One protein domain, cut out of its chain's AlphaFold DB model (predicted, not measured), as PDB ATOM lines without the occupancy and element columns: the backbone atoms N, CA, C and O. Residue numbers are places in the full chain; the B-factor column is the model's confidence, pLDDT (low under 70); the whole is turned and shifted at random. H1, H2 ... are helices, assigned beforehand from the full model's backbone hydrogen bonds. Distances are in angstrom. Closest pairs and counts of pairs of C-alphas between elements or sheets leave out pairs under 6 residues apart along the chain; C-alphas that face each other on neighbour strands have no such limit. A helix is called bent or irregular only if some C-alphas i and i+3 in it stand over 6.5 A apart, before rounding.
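What this domain is: This is residues 507 to 550 of the 1094 residues of a protein of Fusarium oxysporum f. sp. lycopersici (strain 4287 / CBS 123668 / FGSC 9935 / NRRL 34936) (UniProt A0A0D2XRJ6). Two helices joined by a tight link make an uneven wedge: H2, the longer, runs along one side of the domain, and H1 slants across to meet it with its first residues partway along. From there the two spread apart toward the link, while residues 507 to 515, with no named element, lead into the end of H1 that meets H2. The printed part has 44 residues with two named helices, H1 then H2, and no named strand; its class is all helix. It is compact, with a radius of gyration of the C-alphas of 10.6 A, and only just elongated, spanning 29 by 19 by 12 A.

Where its parts are: Begin at C-alpha 507, at (119.583, 140.525, 64.900). Find C-alpha 516 at (125.857, 139.044, 72.771); there H1 begins, residues 516 to 527, 15.0 A long. After residues 528 to 531, H2 takes residues 532 to 547, 22.9 A from first to last C-alpha, ending at (120.169, 129.117, 78.217). H2 is irregular, with C-alphas 533 and 536 8.8 A apart, and has a kink of 33 degrees near residue 539.

How they stand to each other: Look at residues 516 to 520 of H1, which alone touch H2, and at residues 538 to 542 of H2, which alone touch H1. The closest C-alphas are those of Phe 516 and Phe 542, 6.9 A apart. The helices stand at a steep tilt of 61 degrees and run opposite ways. In H1 every O i to N i+4 pair is within hydrogen-bond range; in H2, 10 of 12 are.

The domain as a whole: The C-alphas farthest apart, of Glu 511 and Ser 533, are 30.6 A apart. The printed part has no cut, and the link from H1 to H2 is tight. Mean pLDDT of the printed part is 70.7; residues 509 to 514, 539 and 541 to 550 are under 70.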
ATOM      1  N   ALA A 507     118.734 141.691  65.108       72.50
ATOM      2  CA  ALA A 507     119.583 140.525  64.900       72.50
ATOM      3  C   ALA A 507     119.819 140.259  63.408       72.50
ATOM      4  O   ALA A 507     118.866 140.185  62.632       72.50
ATOM      5  N   ALA A 508     121.071 140.017  63.018       72.56
ATOM      6  CA  ALA A 508     121.441 139.675  61.643       72.56
ATOM      7  C   ALA A 508     120.917 138.295  61.187       72.56
ATOM      8  O   ALA A 508     120.846 138.034  59.987       72.56
ATOM      9  N   LYS A 509     120.557 137.412  62.134       67.25
ATOM     10  CA  LYS A 509     119.959 136.081  61.900       67.25
ATOM     11  C   LYS A 509     118.794 135.809  62.869       67.25
ATOM     12  O   LYS A 509     118.952 135.041  63.823       67.25
ATOM     13  N   PRO A 510     117.627 136.461  62.683       62.41
ATOM     14  CA  PRO A 510     116.525 136.465  63.657       62.41
ATOM     15  C   PRO A 510     115.997 135.079  64.053       62.41
ATOM     16  O   PRO A 510     115.466 134.910  65.147       62.41
ATOM     17  N   GLU A 511     116.133 134.095  63.166       57.06
ATOM     18  CA  GLU A 511     115.774 132.686  63.355       57.06
ATOM     19  C   GLU A 511     116.707 131.903  64.296       57.06
ATOM     20  O   GLU A 511     116.286 130.887  64.848       57.06
ATOM     21  N   ILE A 512     117.937 132.380  64.523       57.59
ATOM     22  CA  ILE A 512     118.887 131.832  65.513       57.59
ATOM     23  C   ILE A 512     118.797 132.601  66.847       57.59
ATOM     24  O   ILE A 512     119.176 132.084  67.898       57.59
ATOM     25  N   GLY A 513     118.254 133.820  66.819       59.91
ATOM     26  CA  GLY A 513     118.172 134.733  67.956       59.91
ATOM     27  C   GLY A 513     119.165 135.887  67.829       59.91
ATOM     28  O   GLY A 513     119.630 136.204  66.741       59.91
ATOM     29  N   MET A 514     119.465 136.540  68.951       67.06
ATOM     30  CA  MET A 514     120.342 137.713  69.013       67.06
ATOM     31  C   MET A 514     121.662 137.353  69.704       67.06
ATOM     32  O   MET A 514     121.658 136.697  70.748       67.06
ATOM     33  N   THR A 515     122.785 137.773  69.130       76.56
ATOM     34  CA  THR A 515     124.132 137.557  69.679       76.56
ATOM     35  C   THR A 515     124.425 138.487  70.860       76.56
ATOM     36  O   THR A 515     123.720 139.470  71.091       76.56
ATOM     37  N   PHE A 516     125.487 138.205  71.625       75.12
ATOM     38  CA  PHE A 516     125.857 139.044  72.771       75.12
ATOM     39  C   PHE A 516     126.216 140.494  72.379       75.12
ATOM     40  O   PHE A 516     125.698 141.402  73.029       75.12
ATOM     41  N   PRO A 517     126.996 140.769  71.307       76.75
ATOM     42  CA  PRO A 517     127.244 142.144  70.866       76.75
ATOM     43  C   PRO A 517     125.967 142.889  70.453       76.75
ATOM     44  O   PRO A 517     125.776 144.033  70.855       76.75
ATOM     45  N   GLU A 518     125.058 142.234  69.719       77.56
ATOM     46  CA  GLU A 518     123.757 142.811  69.336       77.56
ATOM     47  C   GLU A 518     122.867 143.080  70.565       77.56
ATOM     48  O   GLU A 518     122.181 144.099  70.620       77.56
ATOM     49  N   PHE A 519     122.910 142.214  71.586       77.00
ATOM     50  CA  PHE A 519     122.213 142.426  72.858       77.00
ATOM     51  C   PHE A 519     122.766 143.629  73.633       77.00
ATOM     52  O   PHE A 519     121.983 144.440  74.127       77.00
ATOM     53  N   LEU A 520     124.092 143.790  73.712       78.75
ATOM     54  CA  LEU A 520     124.701 144.954  74.361       78.75
ATOM     55  C   LEU A 520     124.413 146.254  73.594       78.75
ATOM     56  O   LEU A 520     124.082 147.260  74.221       78.75
ATOM     57  N   ALA A 521     124.450 146.230  72.258       83.75
ATOM     58  CA  ALA A 521     124.032 147.358  71.421       83.75
ATOM     59  C   ALA A 521     122.544 147.699  71.629       83.75
ATOM     60  O   ALA A 521     122.187 148.854  71.832       83.75
ATOM     61  N   PHE A 522     121.656 146.701  71.703       82.69
ATOM     62  CA  PHE A 522     120.245 146.920  72.043       82.69
ATOM     63  C   PHE A 522     120.055 147.552  73.432       82.69
ATOM     64  O   PHE A 522     119.205 148.430  73.596       82.69
ATOM     65  N   LEU A 523     120.836 147.141  74.435       82.56
ATOM     66  CA  LEU A 523     120.769 147.737  75.771       82.56
ATOM     67  C   LEU A 523     121.258 149.193  75.784       82.56
ATOM     68  O   LEU A 523     120.551 150.061  76.303       82.56
ATOM     69  N   ARG A 524     122.415 149.475  75.173       87.75
ATOM     70  CA  ARG A 524     122.996 150.824  75.128       87.75
ATOM     71  C   ARG A 524     122.177 151.762  74.233       87.75
ATOM     72  O   ARG A 524     121.660 152.776  74.696       87.75
ATOM     73  N   ASP A 525     121.985 151.386  72.972       87.38
ATOM     74  CA  ASP A 525     121.546 152.292  71.902       87.38
ATOM     75  C   ASP A 525     120.015 152.366  71.765       87.38
ATOM     76  O   ASP A 525     119.473 153.337  71.231       87.38
ATOM     77  N   ILE A 526     119.293 151.341  72.241       85.62
ATOM     78  CA  ILE A 526     117.827 151.251  72.130       85.62
ATOM     79  C   ILE A 526     117.129 151.311  73.494       85.62
ATOM     80  O   ILE A 526     116.057 151.912  73.571       85.62
ATOM     81  N   GLN A 527     117.687 150.716  74.555       83.81
ATOM     82  CA  GLN A 527     117.110 150.778  75.909       83.81
ATOM     83  C   GLN A 527     117.637 151.946  76.756       83.81
ATOM     84  O   GLN A 527     116.966 152.326  77.719       83.81
ATOM     85  N   GLY A 528     118.782 152.534  76.393       83.50
ATOM     86  CA  GLY A 528     119.416 153.607  77.159       83.50
ATOM     87  C   GLY A 528     119.870 153.157  78.550       83.50
ATOM     88  O   GLY A 528     119.823 153.947  79.490       83.50
ATOM     89  N   GLU A 529     120.225 151.879  78.700       84.19
ATOM     90  CA  GLU A 529     120.831 151.349  79.923       84.19
ATOM     91  C   GLU A 529     122.347 151.578  79.875       84.19
ATOM     92  O   GLU A 529     122.971 151.399  78.828       84.19
ATOM     93  N   ASP A 530     122.955 151.915  81.013       82.00
ATOM     94  CA  ASP A 530     124.411 151.888  81.143       82.00
ATOM     95  C   ASP A 530     124.891 150.428  81.142       82.00
ATOM     96  O   ASP A 530     124.661 149.647  82.076       82.00
ATOM     97  N   VAL A 531     125.507 150.044  80.028       84.00
ATOM     98  CA  VAL A 531     126.111 148.726  79.836       84.00
ATOM     99  C   VAL A 531     127.504 148.676  80.452       84.00
ATOM    100  O   VAL A 531     127.892 147.658  81.026       84.00
ATOM    101  N   ASP A 532     128.252 149.768  80.335       81.25
ATOM    102  CA  ASP A 532     129.704 149.781  80.454       81.25
ATOM    103  C   ASP A 532     130.167 149.774  81.917       81.25
ATOM    104  O   ASP A 532     131.155 149.109  82.233       81.25
ATOM    105  N   SER A 533     129.398 150.358  82.846       79.44
ATOM    106  CA  SER A 533     129.666 150.206  84.288       79.44
ATOM    107  C   SER A 533     129.409 148.794  84.836       79.44
ATOM    108  O   SER A 533     129.859 148.479  85.937       79.44
ATOM    109  N   ASN A 534     128.680 147.933  84.110       74.75
ATOM    110  CA  ASN A 534     128.194 146.643  84.624       74.75
ATOM    111  C   ASN A 534     128.221 145.485  83.603       74.75
ATOM    112  O   ASN A 534     127.431 144.540  83.691       74.75
ATOM    113  N   LEU A 535     129.182 145.499  82.671       78.00
ATOM    114  CA  LEU A 535     129.382 144.471  81.632       78.00
ATOM    115  C   LEU A 535     129.315 143.017  82.149       78.00
ATOM    116  O   LEU A 535     128.725 142.156  81.499       78.00
ATOM    117  N   SER A 536     129.866 142.738  83.338       73.44
ATOM    118  CA  SER A 536     129.838 141.402  83.965       73.44
ATOM    119  C   SER A 536     128.419 140.944  84.344       73.44
ATOM    120  O   SER A 536     128.061 139.781  84.147       73.44
ATOM    121  N   MET A 537     127.575 141.860  84.831       78.94
ATOM    122  CA  MET A 537     126.171 141.581  85.148       78.94
ATOM    123  C   MET A 537     125.372 141.333  83.863       78.94
ATOM    124  O   MET A 537     124.681 140.318  83.758       78.94
ATOM    125  N   TRP A 538     125.552 142.174  82.840       74.62
ATOM    126  CA  TRP A 538     124.893 141.994  81.544       74.62
ATOM    127  C   TRP A 538     125.331 140.711  80.820       74.62
ATOM    128  O   TRP A 538     124.497 140.048  80.203       74.62
ATOM    129  N   GLY A 539     126.595 140.295  80.959       69.75
ATOM    130  CA  GLY A 539     127.092 139.001  80.478       69.75
ATOM    131  C   GLY A 539     126.428 137.806  81.168       69.75
ATOM    132  O   GLY A 539     125.958 136.888  80.493       69.75
ATOM    133  N   LYS A 540     126.303 137.836  82.504       70.44
ATOM    134  CA  LYS A 540     125.551 136.819  83.266       70.44
ATOM    135  C   LYS A 540     124.081 136.770  82.843       70.44
ATOM    136  O   LYS A 540     123.554 135.681  82.614       70.44
ATOM    137  N   GLN A 541     123.445 137.933  82.680       67.69
ATOM    138  CA  GLN A 541     122.041 138.038  82.285       67.69
ATOM    139  C   GLN A 541     121.796 137.514  80.864       67.69
ATOM    140  O   GLN A 541     120.841 136.769  80.648       67.69
ATOM    141  N   PHE A 542     122.674 137.828  79.905       66.56
ATOM    142  CA  PHE A 542     122.612 137.242  78.566       66.56
ATOM    143  C   PHE A 542     122.777 135.720  78.624       66.56
ATOM    144  O   PHE A 542     121.928 134.995  78.116       66.56
ATOM    145  N   ALA A 543     123.796 135.215  79.327       63.44
ATOM    146  CA  ALA A 543     124.025 133.777  79.464       63.44
ATOM    147  C   ALA A 543     122.860 133.034  80.154       63.44
ATOM    148  O   ALA A 543     122.636 131.857  79.874       63.44
ATOM    149  N   TYR A 544     122.118 133.679  81.058       55.66
ATOM    150  CA  TYR A 544     120.876 133.148  81.633       55.66
ATOM    151  C   TYR A 544     119.744 133.099  80.592       55.66
ATOM    152  O   TYR A 544     119.160 132.041  80.358       55.66
ATOM    153  N   LEU A 545     119.480 134.217  79.905       55.47
ATOM    154  CA  LEU A 545     118.417 134.314  78.897       55.47
ATOM    155  C   LEU A 545     118.654 133.375  77.702       55.47
ATOM    156  O   LEU A 545     117.725 132.698  77.271       55.47
ATOM    157  N   SER A 546     119.892 133.264  77.210       54.69
ATOM    158  CA  SER A 546     120.251 132.360  76.109       54.69
ATOM    159  C   SER A 546     120.152 130.879  76.481       54.69
ATOM    160  O   SER A 546     119.851 130.066  75.608       54.69
ATOM    161  N   ARG A 547     120.369 130.504  77.752       46.19
ATOM    162  CA  ARG A 547     120.169 129.117  78.217       46.19
ATOM    163  C   ARG A 547     118.697 128.712  78.128       46.19
ATOM    164  O   ARG A 547     118.403 127.691  77.519       46.19
ATOM    165  N   ARG A 548     117.777 129.581  78.568       44.59
ATOM    166  CA  ARG A 548     116.314 129.415  78.402       44.59
ATOM    167  C   ARG A 548     115.817 129.410  76.938       44.59
ATOM    168  O   ARG A 548     114.621 129.240  76.717       44.59
ATOM    169  N   CYS A 549     116.692 129.587  75.941       37.28
ATOM    170  CA  CYS A 549     116.352 129.503  74.513       37.28
ATOM    171  C   CYS A 549     116.883 128.247  73.797       37.28
ATOM    172  O   CYS A 549     116.622 128.090  72.603       37.28
ATOM    173  N   ARG A 550     117.592 127.340  74.482       31.25
ATOM    174  CA  ARG A 550     117.852 125.992  73.951       31.25
ATOM    175  C   ARG A 550     116.696 125.047  74.306       31.25
ATOM    176  O   ARG A 550     116.070 125.239  75.346       31.25
TER     177      ARG A 550